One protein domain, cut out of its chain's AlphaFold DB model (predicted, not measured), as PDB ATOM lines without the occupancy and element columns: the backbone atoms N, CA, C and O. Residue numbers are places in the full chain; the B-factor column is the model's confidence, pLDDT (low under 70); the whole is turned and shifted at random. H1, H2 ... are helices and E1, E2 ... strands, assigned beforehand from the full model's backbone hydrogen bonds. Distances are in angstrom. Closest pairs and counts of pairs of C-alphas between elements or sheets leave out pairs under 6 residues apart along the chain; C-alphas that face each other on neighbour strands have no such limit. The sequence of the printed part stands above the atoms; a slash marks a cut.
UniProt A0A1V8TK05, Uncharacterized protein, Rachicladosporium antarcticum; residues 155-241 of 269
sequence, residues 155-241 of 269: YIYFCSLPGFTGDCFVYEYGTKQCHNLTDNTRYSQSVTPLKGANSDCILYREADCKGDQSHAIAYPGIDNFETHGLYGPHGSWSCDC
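Overview. This is residues 155 to 241 of the 269 residues of an uncharacterized protein of Rachicladosporium antarcticum (UniProt A0A1V8TK05). Two small sheets stand partly face to face as a sandwich with crossed strands: a strongly twisted sheet of four, E3 - E7 - E5 - E6, and a sheet of three, E2 - E1 - E4. The short helix H1 grazes the smaller sheet, and the long stretch of residues 218 to 235 joins E6 to E7. You will find 87 residues printed, with the order E1 E2 E3 H1 E4 E5 E6 E7; both sheets are antiparallel. The class is mostly strand, though under half of the residues are in named elements. The whole is compact and rounded, with a radius of gyration of the C-alphas of 11.2 A and spans of 28 by 26 by 20 A.

Along the chain. Begin with the larger sheet: E3 is residues 178 to 180, 6.8 A long; E7, residues 236 to 240, 14.0 A; E5, residues 200 to 204, 13.3 A; E6, residues 213 to 217, 11.1 A. Find C-alpha 236 at (-2.329, -28.587, 40.035); from there E7 runs to C-alpha 240 at (3.649, -27.647, 52.640). In the smaller sheet, E1 runs from C-alpha 155 at (10.596, -22.396, 43.995) to residue 161, 18.6 A; E2 is residues 165 to 173, 21.4 A, and bends by 52 degrees at residue 168; E4 is residues 190 to 193, 10.7 A. H1 is residues 183 to 186, 5.2 A long.

Arrangement. In the larger sheet look first at inner strands E7 and E5, antiparallel at 161 degrees, with N 202 and O 238 2.8 A apart. Edge strand E3 is antiparallel to E7, with N 179 and O 237 at 2.8 A. Edge strand E6 forms a hairpin with E5, where N 217 and O 201 are 2.7 A apart. In the smaller sheet, E1 and E2 form a hairpin, with N 160 and O 167 at 2.8 A; E4 is antiparallel to E1, with N 157 and O 192 at 2.8 A. The two sheets' facing parts are 9.7 A centre to centre, their strands at 51 degrees. Between the sheets, the closest C-alphas of E4 and E6 are those of Thr 192 and Ile 217, 7.2 A apart. H1 only grazes the smaller sheet, with residues 184 to 186; it is too short for an O i to N i+4 pair, and its 1 pair of O i to N i+3 is not within range.

Size, cuts and confidence. The two C-alphas farthest apart, of Gly 196 and Gly 232, are 28.7 A from each other. The printed part has no cut. The link E6 to E7, 18 residues, is long. The mean pLDDT of the printed part is 75.8; 17 residues are under 70, among them residues 194 to 199 and 165 to 167.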
ATOM      1  N   TYR A 155      10.783 -22.224  45.432       71.69
ATOM      2  CA  TYR A 155      10.596 -22.396  43.995       71.69
ATOM      3  C   TYR A 155      10.471 -23.876  43.646       71.69
ATOM      4  O   TYR A 155      11.147 -24.717  44.241       71.69
ATOM      5  N   ILE A 156       9.650 -24.181  42.648       75.88
ATOM      6  CA  ILE A 156       9.543 -25.509  42.042       75.88
ATOM      7  C   ILE A 156       9.654 -25.399  40.523       75.88
ATOM      8  O   ILE A 156       9.186 -24.435  39.915       75.88
ATOM      9  N   TYR A 157      10.293 -26.392  39.920       78.94
ATOM     10  CA  TYR A 157      10.596 -26.449  38.498       78.94
ATOM     11  C   TYR A 157       9.879 -27.635  37.879       78.94
ATOM     12  O   TYR A 157      10.055 -28.754  38.347       78.94
ATOM     13  N   PHE A 158       9.116 -27.398  36.818       80.31
ATOM     14  CA  PHE A 158       8.459 -28.430  36.019       80.31
ATOM     15  C   PHE A 158       9.097 -28.469  34.636       80.31
ATOM     16  O   PHE A 158       9.095 -27.455  33.946       80.31
ATOM     17  N   CYS A 159       9.638 -29.610  34.220       75.56
ATOM     18  CA  CYS A 159      10.361 -29.745  32.960       75.56
ATOM     19  C   CYS A 159       9.630 -30.686  31.999       75.56
ATOM     20  O   CYS A 159       9.056 -31.698  32.400       75.56
ATOM     21  N   SER A 160       9.627 -30.335  30.716       77.12
ATOM     22  CA  SER A 160       8.920 -31.061  29.651       77.12
ATOM     23  C   SER A 160       9.493 -32.448  29.352       77.12
ATOM     24  O   SER A 160       8.764 -33.281  28.819       77.12
ATOM     25  N   LEU A 161      10.754 -32.716  29.711       72.50
ATOM     26  CA  LEU A 161      11.415 -34.008  29.518       72.50
ATOM     27  C   LEU A 161      11.939 -34.594  30.846       72.50
ATOM     28  O   LEU A 161      12.131 -33.857  31.821       72.50
ATOM     29  N   PRO A 162      12.204 -35.913  30.897       71.50
ATOM     30  CA  PRO A 162      12.834 -36.558  32.045       71.50
ATOM     31  C   PRO A 162      14.253 -36.040  32.335       71.50
ATOM     32  O   PRO A 162      14.886 -35.381  31.508       71.50
ATOM     33  N   GLY A 163      14.779 -36.351  33.518       67.44
ATOM     34  CA  GLY A 163      16.095 -35.927  33.998       67.44
ATOM     35  C   GLY A 163      16.192 -34.429  34.277       67.44
ATOM     36  O   GLY A 163      17.298 -33.889  34.256       67.44
ATOM     37  N   PHE A 164      15.051 -33.759  34.484       70.75
ATOM     38  CA  PHE A 164      14.959 -32.304  34.575       70.75
ATOM     39  C   PHE A 164      15.512 -31.651  33.309       70.75
ATOM     40  O   PHE A 164      16.423 -30.845  33.398       70.75
ATOM     41  N   THR A 165      15.043 -32.039  32.119       59.06
ATOM     42  CA  THR A 165      15.554 -31.505  30.839       59.06
ATOM     43  C   THR A 165      14.443 -30.946  29.946       59.06
ATOM     44  O   THR A 165      13.258 -31.048  30.266       59.06
ATOM     45  N   GLY A 166      14.823 -30.332  28.821       61.19
ATOM     46  CA  GLY A 166      13.897 -29.650  27.913       61.19
ATOM     47  C   GLY A 166      13.460 -28.285  28.445       61.19
ATOM     48  O   GLY A 166      14.165 -27.659  29.237       61.19
ATOM     49  N   ASP A 167      12.286 -27.827  28.014       68.38
ATOM     50  CA  ASP A 167      11.688 -26.591  28.522       68.38
ATOM     51  C   ASP A 167      11.268 -26.771  29.984       68.38
ATOM     52  O   ASP A 167      10.461 -27.655  30.290       68.38
ATOM     53  N   CYS A 168      11.814 -25.934  30.868       70.25
ATOM     54  CA  CYS A 168      11.519 -25.932  32.297       70.25
ATOM     55  C   CYS A 168      10.814 -24.639  32.712       70.25
ATOM     56  O   CYS A 168      11.238 -23.535  32.375       70.25
ATOM     57  N   PHE A 169       9.759 -24.789  33.503       72.38
ATOM     58  CA  PHE A 169       8.914 -23.713  33.993       72.38
ATOM     59  C   PHE A 169       9.102 -23.564  35.494       72.38
ATOM     60  O   PHE A 169       9.035 -24.547  36.234       72.38
ATOM     61  N   VAL A 170       9.335 -22.332  35.932       72.38
ATOM     62  CA  VAL A 170       9.594 -22.002  37.333       72.38
ATOM     63  C   VAL A 170       8.333 -21.442  37.959       72.38
ATOM     64  O   VAL A 170       7.699 -20.556  37.386       72.38
ATOM     65  N   TYR A 171       8.016 -21.914  39.156       71.94
ATOM     66  CA  TYR A 171       6.946 -21.357  39.961       71.94
ATOM     67  C   TYR A 171       7.435 -20.992  41.352       71.94
ATOM     68  O   TYR A 171       8.059 -21.801  42.035       71.94
ATOM     69  N   GLU A 172       7.086 -19.784  41.773       75.00
ATOM     70  CA  GLU A 172       7.132 -19.348  43.166       75.00
ATOM     71  C   GLU A 172       5.924 -19.920  43.913       75.00
ATOM     72  O   GLU A 172       4.809 -19.911  43.380       75.00
ATOM     73  N   TYR A 173       6.116 -20.376  45.151       70.56
ATOM     74  CA  TYR A 173       4.994 -20.737  46.021       70.56
ATOM     75  C   TYR A 173       5.097 -20.159  47.421       70.56
ATOM     76  O   TYR A 173       6.177 -20.004  47.992       70.56
ATOM     77  N   GLY A 174       3.917 -19.924  47.994       72.62
ATOM     78  CA  GLY A 174       3.709 -19.928  49.433       72.62
ATOM     79  C   GLY A 174       3.200 -21.296  49.888       72.62
ATOM     80  O   GLY A 174       2.446 -21.974  49.192       72.62
ATOM     81  N   THR A 175       3.597 -21.713  51.079       74.94
ATOM     82  CA  THR A 175       3.149 -22.956  51.704       74.94
ATOM     83  C   THR A 175       1.636 -22.947  51.899       74.94
ATOM     84  O   THR A 175       1.021 -21.921  52.205       74.94
ATOM     85  N   LYS A 176       1.014 -24.112  51.703       74.69
ATOM     86  CA  LYS A 176      -0.441 -24.341  51.764       74.69
ATOM     87  C   LYS A 176      -1.252 -23.561  50.730       74.69
ATOM     88  O   LYS A 176      -2.471 -23.457  50.863       74.69
ATOM     89  N   GLN A 177      -0.601 -23.025  49.702       83.44
ATOM     90  CA  GLN A 177      -1.275 -22.473  48.535       83.44
ATOM     91  C   GLN A 177      -1.407 -23.550  47.464       83.44
ATOM     92  O   GLN A 177      -0.552 -24.427  47.330       83.44
ATOM     93  N   CYS A 178      -2.512 -23.499  46.729       87.44
ATOM     94  CA  CYS A 178      -2.737 -24.364  45.585       87.44
ATOM     95  C   CYS A 178      -2.414 -23.606  44.299       87.44
ATOM     96  O   CYS A 178      -2.849 -22.466  44.128       87.44
ATOM     97  N   HIS A 179      -1.701 -24.260  43.389       87.31
ATOM     98  CA  HIS A 179      -1.276 -23.687  42.122       87.31
ATOM     99  C   HIS A 179      -1.767 -24.549  40.961       87.31
ATOM    100  O   HIS A 179      -1.446 -25.732  40.870       87.31
ATOM    101  N   ASN A 180      -2.532 -23.949  40.049       88.50
ATOM    102  CA  ASN A 180      -3.004 -24.620  38.840       88.50
ATOM    103  C   ASN A 180      -1.929 -24.609  37.750       88.50
ATOM    104  O   ASN A 180      -1.343 -23.567  37.456       88.50
ATOM    105  N   LEU A 181      -1.705 -25.766  37.124       86.94
ATOM    106  CA  LEU A 181      -0.805 -25.903  35.984       86.94
ATOM    107  C   LEU A 181      -1.495 -25.420  34.703       86.94
ATOM    108  O   LEU A 181      -2.664 -25.731  34.433       86.94
ATOM    109  N   THR A 182      -0.751 -24.648  33.916       77.69
ATOM    110  CA  THR A 182      -1.158 -24.162  32.592       77.69
ATOM    111  C   THR A 182      -0.810 -25.203  31.532       77.69
ATOM    112  O   THR A 182       0.036 -26.057  31.770       77.69
ATOM    113  N   ASP A 183      -1.447 -25.155  30.359       70.88
ATOM    114  CA  ASP A 183      -1.380 -26.238  29.360       70.88
ATOM    115  C   ASP A 183       0.044 -26.716  29.030       70.88
ATOM    116  O   ASP A 183       0.267 -27.917  28.906       70.88
ATOM    117  N   ASN A 184       1.025 -25.812  28.984       67.38
ATOM    118  CA  ASN A 184       2.418 -26.166  28.692       67.38
ATOM    119  C   ASN A 184       3.102 -26.970  29.815       67.38
ATOM    120  O   ASN A 184       3.985 -27.774  29.534       67.38
ATOM    121  N   THR A 185       2.702 -26.781  31.075       73.88
ATOM    122  CA  THR A 185       3.261 -27.496  32.236       73.88
ATOM    123  C   THR A 185       2.441 -28.697  32.665       73.88
ATOM    124  O   THR A 185       2.928 -29.539  33.415       73.88
ATOM    125  N   ARG A 186       1.214 -28.839  32.151       77.75
ATOM    126  CA  ARG A 186       0.408 -30.041  32.394       77.75
ATOM    127  C   ARG A 186       1.091 -31.302  31.886       77.75
ATOM    128  O   ARG A 186       0.917 -32.346  32.495       77.75
ATOM    129  N   TYR A 187       1.874 -31.196  30.814       79.44
ATOM    130  CA  TYR A 187       2.584 -32.312  30.178       79.44
ATOM    131  C   TYR A 187       4.059 -32.405  30.578       79.44
ATOM    132  O   TYR A 187       4.866 -32.984  29.852       79.44
ATOM    133  N   SER A 188       4.437 -31.810  31.709       85.00
ATOM    134  CA  SER A 188       5.778 -32.000  32.247       85.00
ATOM    135  C   SER A 188       6.040 -33.474  32.553       85.00
ATOM    136  O   SER A 188       5.130 -34.218  32.902       85.00
ATOM    137  N   GLN A 189       7.295 -33.882  32.393       82.31
ATOM    138  CA  GLN A 189       7.760 -35.255  32.595       82.31
ATOM    139  C   GLN A 189       8.747 -35.371  33.759       82.31
ATOM    140  O   GLN A 189       9.142 -36.476  34.124       82.31
ATOM    141  N   SER A 190       9.160 -34.245  34.339       79.75
ATOM    142  CA  SER A 190       9.923 -34.211  35.580       79.75
ATOM    143  C   SER A 190       9.628 -32.943  36.378       79.75
ATOM    144  O   SER A 190       9.177 -31.930  35.830       79.75
ATOM    145  N   VAL A 191       9.852 -33.000  37.690       85.06
ATOM    146  CA  VAL A 191       9.617 -31.882  38.609       85.06
ATOM    147  C   VAL A 191      10.621 -31.890  39.749       85.06
ATOM    148  O   VAL A 191      10.870 -32.938  40.337       85.06
ATOM    149  N   THR A 192      11.174 -30.737  40.108       77.88
ATOM    150  CA  THR A 192      12.102 -30.625  41.239       77.88
ATOM    151  C   THR A 192      11.879 -29.338  42.030       77.88
ATOM    152  O   THR A 192      11.781 -28.265  41.431       77.88
ATOM    153  N   PRO A 193      11.753 -29.400  43.368       72.75
ATOM    154  CA  PRO A 193      11.793 -28.210  44.201       72.75
ATOM    155  C   PRO A 193      13.236 -27.704  44.302       72.75
ATOM    156  O   PRO A 193      14.195 -28.455  44.125       72.75
ATOM    157  N   LEU A 194      13.417 -26.421  44.605       66.06
ATOM    158  CA  LEU A 194      14.752 -25.866  44.802       66.06
ATOM    159  C   LEU A 194      15.470 -26.550  45.975       66.06
ATOM    160  O   LEU A 194      14.879 -26.798  47.026       66.06
ATOM    161  N   LYS A 195      16.770 -26.824  45.824       51.28
ATOM    162  CA  LYS A 195      17.585 -27.379  46.914       51.28
ATOM    163  C   LYS A 195      17.524 -26.458  48.139       51.28
ATOM    164  O   LYS A 195      17.731 -25.256  48.024       51.28
ATOM    165  N   GLY A 196      17.246 -27.028  49.311       50.12
ATOM    166  CA  GLY A 196      17.098 -26.272  50.561       50.12
ATOM    167  C   GLY A 196      15.704 -25.679  50.792       50.12
ATOM    168  O   GLY A 196      15.446 -25.169  51.881       50.12
ATOM    169  N   ALA A 197      14.787 -25.792  49.827       54.94
ATOM    170  CA  ALA A 197      13.374 -25.592  50.096       54.94
ATOM    171  C   ALA A 197      12.872 -26.775  50.939       54.94
ATOM    172  O   ALA A 197      12.845 -27.916  50.479       54.94
ATOM    173  N   ASN A 198      12.511 -26.517  52.198       54.41
ATOM    174  CA  ASN A 198      11.945 -27.528  53.095       54.41
ATOM    175  C   ASN A 198      10.467 -27.759  52.765       54.41
ATOM    176  O   ASN A 198       9.592 -27.482  53.583       54.41
ATOM    177  N   SER A 199      10.184 -28.174  51.538       61.06
ATOM    178  CA  SER A 199       8.822 -28.325  51.052       61.06
ATOM    179  C   SER A 199       8.540 -29.749  50.621       61.06
ATOM    180  O   SER A 199       9.162 -30.245  49.682       61.06
ATOM    181  N   ASP A 200       7.546 -30.347  51.266       74.25
ATOM    182  CA  ASP A 200       6.884 -31.542  50.770       74.25
ATOM    183  C   ASP A 200       5.753 -31.071  49.859       74.25
ATOM    184  O   ASP A 200       4.728 -30.549  50.314       74.25
ATOM    185  N   CYS A 201       5.970 -31.178  48.553       81.44
ATOM    186  CA  CYS A 201       4.981 -30.799  47.556       81.44
ATOM    187  C   CYS A 201       4.138 -32.003  47.144       81.44
ATOM    188  O   CYS A 201       4.609 -33.131  47.138       81.44
ATOM    189  N   ILE A 202       2.876 -31.781  46.804       84.88
ATOM    190  CA  ILE A 202       1.951 -32.804  46.322       84.88
ATOM    191  C   ILE A 202       1.460 -32.365  44.954       84.88
ATOM    192  O   ILE A 202       1.006 -31.231  44.783       84.88
ATOM    193  N   LEU A 203       1.545 -33.277  43.993       87.94
ATOM    194  CA  LEU A 203       0.995 -33.103  42.656       87.94
ATOM    195  C   LEU A 203      -0.404 -33.729  42.579       87.94
ATOM    196  O   LEU A 203      -0.664 -34.780  43.167       87.94
ATOM    197  N   TYR A 204      -1.305 -33.070  41.857       86.00
ATOM    198  CA  TYR A 204      -2.698 -33.471  41.686       86.00
ATOM    199  C   TYR A 204      -3.020 -33.602  40.198       86.00
ATOM    200  O   TYR A 204      -2.559 -32.819  39.360       86.00
ATOM    201  N   ARG A 205      -3.843 -34.598  39.854       84.44
ATOM    202  CA  ARG A 205      -4.298 -34.792  38.468       84.44
ATOM    203  C   ARG A 205      -5.265 -33.706  38.011       84.44
ATOM    204  O   ARG A 205      -5.247 -33.327  36.846       84.44
ATOM    205  N   GLU A 206      -6.080 -33.187  38.920       86.44
ATOM    206  CA  GLU A 206      -7.071 -32.161  38.606       86.44
ATOM    207  C   GLU A 206      -6.592 -30.768  39.013       86.44
ATOM    208  O   GLU A 206      -5.590 -30.602  39.711       86.44
ATOM    209  N   ALA A 207      -7.305 -29.747  38.543       88.00
ATOM    210  CA  ALA A 207      -7.123 -28.383  39.015       88.00
ATOM    211  C   ALA A 207      -7.623 -28.229  40.466       88.00
ATOM    212  O   ALA A 207      -8.360 -29.061  40.993       88.00
ATOM    213  N   ASP A 208      -7.237 -27.127  41.095       88.69
ATOM    214  CA  ASP A 208      -7.634 -26.693  42.434       88.69
ATOM    215  C   ASP A 208      -7.249 -27.668  43.558       88.69
ATOM    216  O   ASP A 208      -7.907 -27.705  44.599       88.69
ATOM    217  N   CYS A 209      -6.181 -28.445  43.358       88.00
ATOM    218  CA  CYS A 209      -5.648 -29.426  44.302       88.00
ATOM    219  C   CYS A 209      -6.693 -30.470  44.706       88.00
ATOM    220  O   CYS A 209      -6.836 -30.826  45.877       88.00
ATOM    221  N   LYS A 210      -7.454 -30.926  43.707       83.88
ATOM    222  CA  LYS A 210      -8.500 -31.944  43.817       83.88
ATOM    223  C   LYS A 210      -8.090 -33.239  43.119       83.88
ATOM    224  O   LYS A 210      -7.104 -33.297  42.383       83.88
ATOM    225  N   GLY A 211      -8.899 -34.269  43.343       76.75
ATOM    226  CA  GLY A 211      -8.690 -35.600  42.784       76.75
ATOM    227  C   GLY A 211      -7.607 -36.380  43.523       76.75
ATOM    228  O   GLY A 211      -7.167 -36.000  44.613       76.75
ATOM    229  N   ASP A 212      -7.199 -37.495  42.923       70.12
ATOM    230  CA  ASP A 212      -6.207 -38.388  43.511       70.12
ATOM    231  C   ASP A 212      -4.863 -37.670  43.691       70.12
ATOM    232  O   ASP A 212      -4.313 -37.081  42.750       70.12
ATOM    233  N   GLN A 213      -4.331 -37.735  44.917       63.81
ATOM    234  CA  GLN A 213      -2.980 -37.279  45.230       63.81
ATOM    235  C   GLN A 213      -2.010 -38.153  44.457       63.81
ATOM    236  O   GLN A 213      -1.941 -39.361  44.690       63.81
ATOM    237  N   SER A 214      -1.296 -37.557  43.506       59.31
ATOM    238  CA  SER A 214      -0.514 -38.361  42.593       59.31
ATOM    239  C   SER A 214       0.760 -38.813  43.284       59.31
ATOM    240  O   SER A 214       0.921 -40.015  43.404       59.31
ATOM    241  N   HIS A 215       1.608 -37.908  43.792       67.06
ATOM    242  CA  HIS A 215       2.866 -38.235  44.484       67.06
ATOM    243  C   HIS A 215       3.362 -37.070  45.359       67.06
ATOM    244  O   HIS A 215       3.120 -35.903  45.038       67.06
ATOM    245  N   ALA A 216       4.102 -37.399  46.426       73.25
ATOM    246  CA  ALA A 216       4.908 -36.431  47.165       73.25
ATOM    247  C   ALA A 216       6.197 -36.113  46.388       73.25
ATOM    248  O   ALA A 216       6.860 -37.006  45.862       73.25
ATOM    249  N   ILE A 217       6.546 -34.835  46.329       75.88
ATOM    250  CA  ILE A 217       7.706 -34.273  45.655       75.88
ATOM    251  C   ILE A 217       8.524 -33.560  46.729       75.88
ATOM    252  O   ILE A 217       8.152 -32.485  47.198       75.88
ATOM    253  N   ALA A 218       9.651 -34.156  47.089       71.69
ATOM    254  CA  ALA A 218      10.692 -33.536  47.899       71.69
ATOM    255  C   ALA A 218      11.979 -33.494  47.076       71.69
ATOM    256  O   ALA A 218      12.115 -34.251  46.116       71.69
ATOM    257  N   TYR A 219      12.927 -32.625  47.427       64.00
ATOM    258  CA  TYR A 219      14.231 -32.594  46.757       64.00
ATOM    259  C   TYR A 219      14.900 -33.988  46.814       64.00
ATOM    260  O   TYR A 219      14.909 -34.583  47.893       64.00
ATOM    261  N   PRO A 220      15.473 -34.521  45.711       63.69
ATOM    262  CA  PRO A 220      15.792 -33.870  44.431       63.69
ATOM    263  C   PRO A 220      14.652 -33.801  43.405       63.69
ATOM    264  O   PRO A 220      14.872 -33.312  42.301       63.69
ATOM    265  N   GLY A 221      13.442 -34.230  43.745       78.50
ATOM    266  CA  GLY A 221      12.277 -34.225  42.867       78.50
ATOM    267  C   GLY A 221      12.000 -35.580  42.222       78.50
ATOM    268  O   GLY A 221      12.556 -36.599  42.618       78.50
ATOM    269  N   ILE A 222      11.126 -35.570  41.218       79.25
ATOM    270  CA  ILE A 222      10.799 -36.720  40.375       79.25
ATOM    271  C   ILE A 222      11.435 -36.473  39.011       79.25
ATOM    272  O   ILE A 222      11.000 -35.591  38.270       79.25
ATOM    273  N   ASP A 223      12.476 -37.231  38.693       72.81
ATOM    274  CA  ASP A 223      13.251 -37.089  37.462       72.81
ATOM    275  C   ASP A 223      12.562 -37.730  36.252       72.81
ATOM    276  O   ASP A 223      12.845 -37.345  35.123       72.81
ATOM    277  N   ASN A 224      11.636 -38.665  36.453       79.69
ATOM    278  CA  ASN A 224      10.812 -39.216  35.385       79.69
ATOM    279  C   ASN A 224       9.415 -39.577  35.906       79.69
ATOM    280  O   ASN A 224       9.245 -40.438  36.758       79.69
ATOM    281  N   PHE A 225       8.385 -38.928  35.378       85.12
ATOM    282  CA  PHE A 225       7.005 -39.169  35.789       85.12
ATOM    283  C   PHE A 225       6.544 -40.601  35.488       85.12
ATOM    284  O   PHE A 225       5.878 -41.225  36.317       85.12
ATOM    285  N   GLU A 226       6.964 -41.182  34.365       82.81
ATOM    286  CA  GLU A 226       6.541 -42.527  33.970       82.81
ATOM    287  C   GLU A 226       7.062 -43.612  34.917       82.81
ATOM    288  O   GLU A 226       6.329 -44.548  35.238       82.81
ATOM    289  N   THR A 227       8.299 -43.486  35.415       78.06
ATOM    290  CA  THR A 227       8.873 -44.458  36.367       78.06
ATOM    291  C   THR A 227       8.192 -44.397  37.734       78.06
ATOM    292  O   THR A 227       8.238 -45.370  38.483       78.06
ATOM    293  N   HIS A 228       7.505 -43.291  38.023       76.31
ATOM    294  CA  HIS A 228       6.679 -43.090  39.211       76.31
ATOM    295  C   HIS A 228       5.179 -43.324  38.945       76.31
ATOM    296  O   HIS A 228       4.340 -43.017  39.788       76.31
ATOM    297  N   GLY A 229       4.796 -43.867  37.783       80.25
ATOM    298  CA  GLY A 229       3.391 -44.134  37.447       80.25
ATOM    299  C   GLY A 229       2.533 -42.873  37.254       80.25
ATOM    300  O   GLY A 229       1.298 -42.936  37.263       80.25
ATOM    301  N   LEU A 230       3.175 -41.718  37.085       81.88
ATOM    302  CA  LEU A 230       2.552 -40.429  36.820       81.88
ATOM    303  C   LEU A 230       2.335 -40.279  35.309       81.88
ATOM    304  O   LEU A 230       3.086 -39.614  34.608       81.88
ATOM    305  N   TYR A 231       1.314 -40.952  34.788       77.56
ATOM    306  CA  TYR A 231       0.973 -40.870  33.368       77.56
ATOM    307  C   TYR A 231      -0.044 -39.763  33.088       77.56
ATOM    308  O   TYR A 231      -1.070 -39.666  33.767       77.56
ATOM    309  N   GLY A 232       0.189 -39.022  32.006       76.50
ATOM    310  CA  GLY A 232      -0.752 -38.037  31.483       76.50
ATOM    311  C   GLY A 232      -0.654 -36.666  32.157       76.50
ATOM    312  O   GLY A 232       0.301 -36.393  32.881       76.50
ATOM    313  N   PRO A 233      -1.612 -35.769  31.873       83.06
ATOM    314  CA  PRO A 233      -1.516 -34.389  32.308       83.06
ATOM    315  C   PRO A 233      -1.774 -34.225  33.809       83.06
ATOM    316  O   PRO A 233      -2.676 -34.848  34.374       83.06
ATOM    317  N   HIS A 234      -1.037 -33.306  34.427       86.88
ATOM    318  CA  HIS A 234      -1.247 -32.871  35.807       86.88
ATOM    319  C   HIS A 234      -1.970 -31.526  35.850       86.88
ATOM    320  O   HIS A 234      -1.732 -30.654  35.016       86.88
ATOM    321  N   GLY A 235      -2.874 -31.354  36.812       87.56
ATOM    322  CA  GLY A 235      -3.767 -30.198  36.862       87.56
ATOM    323  C   GLY A 235      -3.331 -29.126  37.853       87.56
ATOM    324  O   GLY A 235      -3.512 -27.938  37.580       87.56
ATOM    325  N   SER A 236      -2.750 -29.519  38.987       90.31
ATOM    326  CA  SER A 236      -2.329 -28.587  40.035       90.31
ATOM    327  C   SER A 236      -1.317 -29.197  41.000       90.31
ATOM    328  O   SER A 236      -1.078 -30.402  40.996       90.31
ATOM    329  N   TRP A 237      -0.711 -28.358  41.834       89.94
ATOM    330  CA  TRP A 237       0.205 -28.763  42.896       89.94
ATOM    331  C   TRP A 237       0.086 -27.837  44.106       89.94
ATOM    332  O   TRP A 237      -0.381 -26.701  44.008       89.94
ATOM    333  N   SER A 238       0.513 -28.329  45.264       87.88
ATOM    334  CA  SER A 238       0.615 -27.541  46.493       87.88
ATOM    335  C   SER A 238       1.818 -27.998  47.295       87.88
ATOM    336  O   SER A 238       2.110 -29.189  47.324       87.88
ATOM    337  N   CYS A 239       2.499 -27.072  47.958       82.19
ATOM    338  CA  CYS A 239       3.608 -27.388  48.848       82.19
ATOM    339  C   CYS A 239       3.238 -27.085  50.292       82.19
ATOM    340  O   CYS A 239       2.663 -26.035  50.574       82.19
ATOM    341  N   ASP A 240       3.609 -27.966  51.215       75.19
ATOM    342  CA  ASP A 240       3.649 -27.647  52.640       75.19
ATOM    343  C   ASP A 240       5.106 -27.614  53.107       75.19
ATOM    344  O   ASP A 240       5.971 -28.261  52.531       75.19
ATOM    345  N   CYS A 241       5.388 -26.869  54.166       60.50
ATOM    346  CA  CYS A 241       6.714 -26.706  54.780       60.50
ATOM    347  C   CYS A 241       7.253 -27.978  55.482       60.50
ATOM    348  O   CYS A 241       8.179 -27.897  56.300       60.50
TER     349      CYS A 241